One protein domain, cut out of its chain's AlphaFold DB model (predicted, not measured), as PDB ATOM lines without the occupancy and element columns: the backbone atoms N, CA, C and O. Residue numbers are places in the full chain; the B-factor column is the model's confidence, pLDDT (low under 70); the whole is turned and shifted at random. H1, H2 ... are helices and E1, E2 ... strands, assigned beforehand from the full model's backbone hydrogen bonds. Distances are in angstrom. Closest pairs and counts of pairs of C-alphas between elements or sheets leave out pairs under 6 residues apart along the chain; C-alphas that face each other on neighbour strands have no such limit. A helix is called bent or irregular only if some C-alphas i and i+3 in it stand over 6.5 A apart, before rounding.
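AT A GLANCE: This is residues 79 to 140 of the 210 residues of the protein "DUF1329 domain-containing protein" of Deltaproteobacteria bacterium (UniProt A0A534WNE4). Two short helices, H1 and H2, stand apart, and an irregular stretch with no named element, residues 104 to 127, threads through the middle, with residues 115 and 116 between the two helices. A small hairpin of two strands, E1 and E2, sits at the end of the longest axis away from the start of H1, and the long stretch runs back from it before making a wide turn near residues 121 to 125 and entering H2. The printed part has 62 residues, with two named helices and two named strands in the order H1, E1, E2, H2; the two strands form one antiparallel sheet, order E1 - E2. The class is mixed, helices and strands, though under half of the residues are in named elements: helices hold 19 and strands 6. The whole is compact, with a radius of gyration of the C-alphas of 11.0 A, and rounded, spanning 31 by 26 by 20 A.

IN THESE COORDINATES: Start at C-alpha 80, at (215.178, 180.712, 186.397), where H1 begins; it covers residues 80 to 88 and measures 12.4 A from first to last C-alpha. Next look at C-alpha 93, at (218.218, 168.191, 170.396), the first of E1, residues 93 to 95, 7.1 A long. E2 follows as residues 101 to 103, 6.9 A long. After residues 104 to 127 you reach H2, residues 128 to 137, 14.6 A long, which ends at C-alpha 137, at (229.386, 173.862, 182.256).

HOW THE PARTS SIT: In H1 and H2 every O i to N i+4 pair is within hydrogen-bond range. H1 is joined to E1 by a tight link of 4 residues. H1 and E2 are apart, with no C-alpha of the one within 8 A of the other. E1 and E2 form a hairpin, antiparallel, with 137 degrees between their N-to-C directions. In it the C-alphas of Tyr 93 and Asp 103 face each other at 4.6 A, and those of Thr 95 and Ile 101 at 4.8 A. Look there for N 94 and O 102, and for N 102 and O 94, each pair within hydrogen-bond range at 2.9 A. H2 is apart from H1, and it is apart from E1.

THE WHOLE: The C-alphas of Ala 80 and Lys 97 are the two farthest apart, at 32.3 A, while those of Pro 79 and Gly 140, the first and last printed, are 13.8 A apart. The printed part has no cut. The link from E1 to E2, 5 residues, is tight; the link from E2 to H2, 24 residues, is long, and its C-alphas lie 1 to 16 A from the mean of all C-alphas. In this predicted model the mean pLDDT of the printed part is 91.4, and no printed residue is under 70.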
ATOM      1  N   PRO A  79     218.757 178.264 188.634       90.00
ATOM      2  CA  PRO A  79     218.336 179.613 188.273       90.00
ATOM      3  C   PRO A  79     217.246 179.629 187.185       90.00
ATOM      4  O   PRO A  79     217.114 178.698 186.383       90.00
ATOM      5  N   ALA A  80     216.408 180.668 187.194       92.38
ATOM      6  CA  ALA A  80     215.178 180.712 186.397       92.38
ATOM      7  C   ALA A  80     215.430 180.672 184.879       92.38
ATOM      8  O   ALA A  80     214.662 180.058 184.140       92.38
ATOM      9  N   ASP A  81     216.518 181.290 184.426       91.12
ATOM     10  CA  ASP A  81     217.015 181.245 183.049       91.12
ATOM     11  C   ASP A  81     217.375 179.814 182.628       91.12
ATOM     12  O   ASP A  81     216.906 179.338 181.592       91.12
ATOM     13  N   PHE A  82     218.118 179.088 183.468       92.31
ATOM     14  CA  PHE A  82     218.496 177.700 183.208       92.31
ATOM     15  C   PHE A  82     217.266 176.790 183.132       92.31
ATOM     16  O   PHE A  82     217.168 175.941 182.241       92.31
ATOM     17  N   GLN A  83     216.287 176.982 184.020       93.00
ATOM     18  CA  GLN A  83     215.026 176.236 183.978       93.00
ATOM     19  C   GLN A  83     214.198 176.555 182.731       93.00
ATOM     20  O   GLN A  83     213.627 175.650 182.117       93.00
ATOM     21  N   ALA A  84     214.105 177.833 182.357       95.06
ATOM     22  CA  ALA A  84     213.362 178.259 181.179       95.06
ATOM     23  C   ALA A  84     213.979 177.679 179.901       95.06
ATOM     24  O   ALA A  84     213.257 177.102 179.087       95.06
ATOM     25  N   ALA A  85     215.304 177.753 179.764       95.12
ATOM     26  CA  ALA A  85     216.019 177.180 178.630       95.12
ATOM     27  C   ALA A  85     215.899 175.649 178.598       95.12
ATOM     28  O   ALA A  85     215.563 175.079 177.565       95.12
ATOM     29  N   THR A  86     216.022 174.988 179.754       95.31
ATOM     30  CA  THR A  86     215.786 173.541 179.889       95.31
ATOM     31  C   THR A  86     214.418 173.134 179.339       95.31
ATOM     32  O   THR A  86     214.320 172.171 178.586       95.31
ATOM     33  N   LYS A  87     213.349 173.876 179.660       95.38
ATOM     34  CA  LYS A  87     212.000 173.593 179.137       95.38
ATOM     35  C   LYS A  87     211.917 173.777 177.618       95.38
ATOM     36  O   LYS A  87     211.256 172.985 176.953       95.38
ATOM     37  N   GLN A  88     212.594 174.787 177.073       95.81
ATOM     38  CA  GLN A  88     212.629 175.066 175.630       95.81
ATOM     39  C   GLN A  88     213.429 174.027 174.831       95.81
ATOM     40  O   GLN A  88     213.208 173.874 173.632       95.81
ATOM     41  N   ASN A  89     214.334 173.295 175.480       96.31
ATOM     42  CA  ASN A  89     215.160 172.278 174.832       96.31
ATOM     43  C   ASN A  89     214.416 170.955 174.579       96.31
ATOM     44  O   ASN A  89     214.933 170.092 173.869       96.31
ATOM     45  N   ALA A  90     213.209 170.785 175.126       95.75
ATOM     46  CA  ALA A  90     212.404 169.578 174.966       95.75
ATOM     47  C   ALA A  90     212.219 169.206 173.481       95.75
ATOM     48  O   ALA A  90     211.591 169.932 172.714       95.75
ATOM     49  N   GLY A  91     212.800 168.074 173.070       93.81
ATOM     50  CA  GLY A  91     212.752 167.564 171.691       93.81
ATOM     51  C   GLY A  91     213.600 168.329 170.661       93.81
ATOM     52  O   GLY A  91     213.692 167.897 169.511       93.81
ATOM     53  N   ARG A  92     214.247 169.434 171.047       95.44
ATOM     54  CA  ARG A  92     215.034 170.279 170.135       95.44
ATOM     55  C   ARG A  92     216.357 169.638 169.727       95.44
ATOM     56  O   ARG A  92     216.848 169.896 168.631       95.44
ATOM     57  N   TYR A  93     216.915 168.803 170.596       95.31
ATOM     58  CA  TYR A  93     218.218 168.191 170.396       95.31
ATOM     59  C   TYR A  93     218.135 166.674 170.270       95.31
ATOM     60  O   TYR A  93     217.234 166.020 170.799       95.31
ATOM     61  N   THR A  94     219.131 166.116 169.594       94.12
ATOM     62  CA  THR A  94     219.391 164.681 169.494       94.12
ATOM     63  C   THR A  94     220.893 164.423 169.601       94.12
ATOM     64  O   THR A  94     221.688 165.357 169.685       94.12
ATOM     65  N   THR A  95     221.289 163.155 169.604       93.44
ATOM     66  CA  THR A  95     222.695 162.748 169.545       93.44
ATOM     67  C   THR A  95     223.056 162.226 168.163       93.44
ATOM     68  O   THR A  95     222.302 161.443 167.578       93.44
ATOM     69  N   GLY A  96     224.212 162.639 167.652       92.06
ATOM     70  CA  GLY A  96     224.794 162.121 166.420       92.06
ATOM     71  C   GLY A  96     225.521 160.787 166.607       92.06
ATOM     72  O   GLY A  96     225.427 160.129 167.645       92.06
ATOM     73  N   LYS A  97     226.244 160.356 165.567       92.12
ATOM     74  CA  LYS A  97     226.904 159.035 165.544       92.12
ATOM     75  C   LYS A  97     228.098 158.940 166.492       92.12
ATOM     76  O   LYS A  97     228.458 157.833 166.882       92.12
ATOM     77  N   LEU A  98     228.721 160.068 166.823       90.38
ATOM     78  CA  LEU A  98     229.844 160.149 167.758       90.38
ATOM     79  C   LEU A  98     229.359 160.438 169.186       90.38
ATOM     80  O   LEU A  98     230.174 160.567 170.096       90.38
ATOM     81  N   GLY A  99     228.040 160.524 169.386       89.50
ATOM     82  CA  GLY A  99     227.422 160.909 170.645       89.50
ATOM     83  C   GLY A  99     227.345 162.420 170.847       89.50
ATOM     84  O   GLY A  99     226.883 162.836 171.897       89.50
ATOM     85  N   GLU A 100     227.755 163.234 169.875       91.19
ATOM     86  CA  GLU A 100     227.683 164.695 169.899       91.19
ATOM     87  C   GLU A 100     226.239 165.207 169.931       91.19
ATOM     88  O   GLU A 100     225.344 164.571 169.375       91.19
ATOM     89  N   ILE A 101     225.999 166.371 170.540       93.69
ATOM     90  CA  ILE A 101     224.675 166.999 170.503       93.69
ATOM     91  C   ILE A 101     224.468 167.685 169.153       93.69
ATOM     92  O   ILE A 101     225.279 168.505 168.725       93.69
ATOM     93  N   LEU A 102     223.340 167.385 168.515       95.25
ATOM     94  CA  LEU A 102     222.895 168.005 167.276       95.25
ATOM     95  C   LEU A 102     221.524 168.644 167.479       95.25
ATOM     96  O   LEU A 102     220.661 168.092 168.164       95.25
ATOM     97  N   ASP A 103     221.299 169.786 166.843       95.75
ATOM     98  CA  ASP A 103     219.959 170.334 166.678       95.75
ATOM     99  C   ASP A 103     219.159 169.423 165.734       95.75
ATOM    100  O   ASP A 103     219.577 169.155 164.605       95.75
ATOM    101  N   SER A 104     218.007 168.937 166.202       95.00
ATOM    102  CA  SER A 104     217.172 167.966 165.490       95.00
ATOM    103  C   SER A 104     216.663 168.490 164.145       95.00
ATOM    104  O   SER A 104     216.377 167.692 163.255       95.00
ATOM    105  N   SER A 105     216.546 169.812 163.978       95.06
ATOM    106  CA  SER A 105     216.040 170.416 162.742       95.06
ATOM    107  C   SER A 105     217.123 170.602 161.680       95.06
ATOM    108  O   SER A 105     216.857 170.441 160.490       95.06
ATOM    109  N   THR A 106     218.354 170.916 162.094       95.38
ATOM    110  CA  THR A 106     219.455 171.217 161.161       95.38
ATOM    111  C   THR A 106     220.451 170.074 160.999       95.38
ATOM    112  O   THR A 106     221.212 170.064 160.030       95.38
ATOM    113  N   GLY A 107     220.484 169.131 161.945       95.00
ATOM    114  CA  GLY A 107     221.490 168.073 162.015       95.00
ATOM    115  C   GLY A 107     222.906 168.583 162.302       95.00
ATOM    116  O   GLY A 107     223.868 167.860 162.054       95.00
ATOM    117  N   LYS A 108     223.052 169.825 162.778       94.44
ATOM    118  CA  LYS A 108     224.339 170.461 163.091       94.44
ATOM    119  C   LYS A 108     224.473 170.690 164.590       94.44
ATOM    120  O   LYS A 108     223.472 170.830 165.292       94.44
ATOM    121  N   GLN A 109     225.712 170.772 165.065       91.12
ATOM    122  CA  GLN A 109     225.986 171.160 166.441       91.12
ATOM    123  C   GLN A 109     225.509 172.607 166.673       91.12
ATOM    124  O   GLN A 109     225.853 173.489 165.877       91.12
ATOM    125  N   PRO A 110     224.691 172.867 167.706       90.94
ATOM    126  CA  PRO A 110     224.265 174.220 168.039       90.94
ATOM    127  C   PRO A 110     225.458 175.057 168.537       90.94
ATOM    128  O   PRO A 110     226.347 174.511 169.186       90.94
ATOM    129  N   PRO A 111     225.480 176.377 168.275       87.81
ATOM    130  CA  PRO A 111     226.583 177.243 168.701       87.81
ATOM    131  C   PRO A 111     226.618 177.463 170.220       87.81
ATOM    132  O   PRO A 111     227.666 177.747 170.782       87.81
ATOM    133  N   TYR A 112     225.464 177.360 170.878       89.44
ATOM    134  CA  TYR A 112     225.323 177.513 172.317       89.44
ATOM    135  C   TYR A 112     224.055 176.801 172.786       89.44
ATOM    136  O   TYR A 112     223.010 176.876 172.125       89.44
ATOM    137  N   ILE A 113     224.138 176.136 173.936       92.19
ATOM    138  CA  ILE A 113     222.992 175.545 174.624       92.19
ATOM    139  C   ILE A 113     222.999 176.040 176.070       92.19
ATOM    140  O   ILE A 113     224.002 175.934 176.772       92.19
ATOM    141  N   LEU A 114     221.853 176.549 176.514       92.50
ATOM    142  CA  LEU A 114     221.580 176.862 177.913       92.50
ATOM    143  C   LEU A 114     220.568 175.852 178.457       92.50
ATOM    144  O   LEU A 114     219.648 175.452 177.742       92.50
ATOM    145  N   GLY A 115     220.700 175.467 179.726       93.62
ATOM    146  CA  GLY A 115     219.832 174.465 180.340       93.62
ATOM    147  C   GLY A 115     220.277 173.028 180.066       93.62
ATOM    148  O   GLY A 115     221.307 172.778 179.439       93.62
ATOM    149  N   PHE A 116     219.478 172.063 180.516       94.50
ATOM    150  CA  PHE A 116     219.680 170.669 180.137       94.50
ATOM    151  C   PHE A 116     219.274 170.455 178.674       94.50
ATOM    152  O   PHE A 116     218.160 170.837 178.299       94.50
ATOM    153  N   PRO A 117     220.131 169.840 177.840       95.50
ATOM    154  CA  PRO A 117     219.793 169.551 176.449       95.50
ATOM    155  C   PRO A 117     218.683 168.497 176.319       95.50
ATOM    156  O   PRO A 117     217.889 168.569 175.383       95.50
ATOM    157  N   PHE A 118     218.583 167.550 177.260       95.44
ATOM    158  CA  PHE A 118     217.606 166.457 177.218       95.44
ATOM    159  C   PHE A 118     216.735 166.430 178.487       95.44
ATOM    160  O   PHE A 118     216.967 165.612 179.375       95.44
ATOM    161  N   PRO A 119     215.741 167.325 178.624       92.25
ATOM    162  CA  PRO A 119     214.927 167.432 179.841       92.25
ATOM    163  C   PRO A 119     214.012 166.225 180.095       92.25
ATOM    164  O   PRO A 119     213.721 165.920 181.247       92.25
ATOM    165  N   GLN A 120     213.545 165.544 179.044       90.31
ATOM    166  CA  GLN A 120     212.805 164.288 179.165       90.31
ATOM    167  C   GLN A 120     213.746 163.140 178.835       90.31
ATOM    168  O   GLN A 120     214.071 162.924 177.666       90.31
ATOM    169  N   ILE A 121     214.199 162.430 179.864       82.50
ATOM    170  CA  ILE A 121     215.162 161.357 179.693       82.50
ATOM    171  C   ILE A 121     214.877 160.174 180.609       82.50
ATOM    172  O   ILE A 121     214.533 160.346 181.776       82.50
ATOM    173  N   ASP A 122     215.021 158.974 180.055       83.88
ATOM    174  CA  ASP A 122     215.059 157.741 180.830       83.88
ATOM    175  C   ASP A 122     216.448 157.612 181.487       83.88
ATOM    176  O   ASP A 122     217.447 157.842 180.804       83.88
ATOM    177  N   PRO A 123     216.568 157.250 182.777       78.12
ATOM    178  CA  PRO A 123     217.864 157.066 183.435       78.12
ATOM    179  C   PRO A 123     218.826 156.095 182.728       78.12
ATOM    180  O   PRO A 123     220.036 156.196 182.921       78.12
ATOM    181  N   ALA A 124     218.312 155.160 181.926       84.25
ATOM    182  CA  ALA A 124     219.117 154.244 181.123       84.25
ATOM    183  C   ALA A 124     219.528 154.820 179.751       84.25
ATOM    184  O   ALA A 124     220.324 154.196 179.044       84.25
ATOM    185  N   ASP A 125     219.007 155.984 179.351       84.69
ATOM    186  CA  ASP A 125     219.355 156.626 178.083       84.69
ATOM    187  C   ASP A 125     220.769 157.239 178.178       84.69
ATOM    188  O   ASP A 125     221.029 158.088 179.041       84.69
ATOM    189  N   PRO A 126     221.701 156.875 177.274       84.12
ATOM    190  CA  PRO A 126     223.052 157.433 177.260       84.12
ATOM    191  C   PRO A 126     223.085 158.963 177.127       84.12
ATOM    192  O   PRO A 126     224.073 159.580 177.526       84.12
ATOM    193  N   LYS A 127     222.015 159.607 176.641       88.94
ATOM    194  CA  LYS A 127     221.890 161.072 176.595       88.94
ATOM    195  C   LYS A 127     221.957 161.730 177.981       88.94
ATOM    196  O   LYS A 127     222.230 162.927 178.061       88.94
ATOM    197  N   ALA A 128     221.768 160.982 179.074       89.12
ATOM    198  CA  ALA A 128     221.763 161.528 180.431       89.12
ATOM    199  C   ALA A 128     223.134 162.089 180.818       89.12
ATOM    200  O   ALA A 128     223.223 163.049 181.589       89.12
ATOM    201  N   VAL A 129     224.200 161.564 180.203       90.62
ATOM    202  CA  VAL A 129     225.564 162.066 180.381       90.62
ATOM    203  C   VAL A 129     225.698 163.529 179.947       90.62
ATOM    204  O   VAL A 129     226.408 164.305 180.583       90.62
ATOM    205  N   TRP A 130     224.960 163.952 178.917       92.69
ATOM    206  CA  TRP A 130     225.008 165.333 178.448       92.69
ATOM    207  C   TRP A 130     224.389 166.297 179.445       92.69
ATOM    208  O   TRP A 130     224.939 167.372 179.669       92.69
ATOM    209  N   ASN A 131     223.311 165.901 180.120       93.19
ATOM    210  CA  ASN A 131     222.748 166.722 181.188       93.19
ATOM    211  C   ASN A 131     223.746 166.894 182.341       93.19
ATOM    212  O   ASN A 131     223.839 167.987 182.892       93.19
ATOM    213  N   PHE A 132     224.534 165.863 182.676       90.50
ATOM    214  CA  PHE A 132     225.610 165.978 183.668       90.50
ATOM    215  C   PHE A 132     226.701 166.972 183.239       90.50
ATOM    216  O   PHE A 132     227.159 167.781 184.052       90.50
ATOM    217  N   PHE A 133     227.105 166.951 181.969       91.38
ATOM    218  CA  PHE A 133     228.089 167.906 181.464       91.38
ATOM    219  C   PHE A 133     227.546 169.335 181.456       91.38
ATOM    220  O   PHE A 133     228.174 170.217 182.029       91.38
ATOM    221  N   TYR A 134     226.338 169.556 180.940       91.75
ATOM    222  CA  TYR A 134     225.724 170.888 180.899       91.75
ATOM    223  C   TYR A 134     225.348 171.434 182.279       91.75
ATOM    224  O   TYR A 134     225.409 172.642 182.499       91.75
ATOM    225  N   ARG A 135     225.071 170.551 183.249       89.06
ATOM    226  CA  ARG A 135     225.022 170.906 184.675       89.06
ATOM    227  C   ARG A 135     226.323 171.566 185.128       89.06
ATOM    228  O   ARG A 135     226.299 172.521 185.893       89.06
ATOM    229  N   THR A 136     227.445 170.987 184.717       88.00
ATOM    230  CA  THR A 136     228.785 171.395 185.143       88.00
ATOM    231  C   THR A 136     229.215 172.661 184.411       88.00
ATOM    232  O   THR A 136     229.666 173.604 185.051       88.00
ATOM    233  N   TYR A 137     229.003 172.722 183.095       88.94
ATOM    234  CA  TYR A 137     229.386 173.862 182.256       88.94
ATOM    235  C   TYR A 137     228.636 175.140 182.623       88.94
ATOM    236  O   TYR A 137     229.193 176.226 182.503       88.94
ATOM    237  N   TYR A 138     227.413 175.019 183.151       87.69
ATOM    238  CA  TYR A 138     226.657 176.165 183.649       87.69
ATOM    239  C   TYR A 138     227.368 176.929 184.777       87.69
ATOM    240  O   TYR A 138     227.209 178.141 184.884       87.69
ATOM    241  N   PHE A 139     228.188 176.257 185.594       83.06
ATOM    242  CA  PHE A 139     228.980 176.931 186.631       83.06
ATOM    243  C   PHE A 139     230.156 177.740 186.066       83.06
ATOM    244  O   PHE A 139     230.806 178.469 186.814       83.06
ATOM    245  N   GLY A 140     230.395 177.658 184.756       83.50
ATOM    246  CA  GLY A 140     231.406 178.430 184.056       83.50
ATOM    247  C   GLY A 140     232.820 177.898 184.257       83.50
ATOM    248  O   GLY A 140     233.054 176.860 184.875       83.50
TER     249      GLY A 140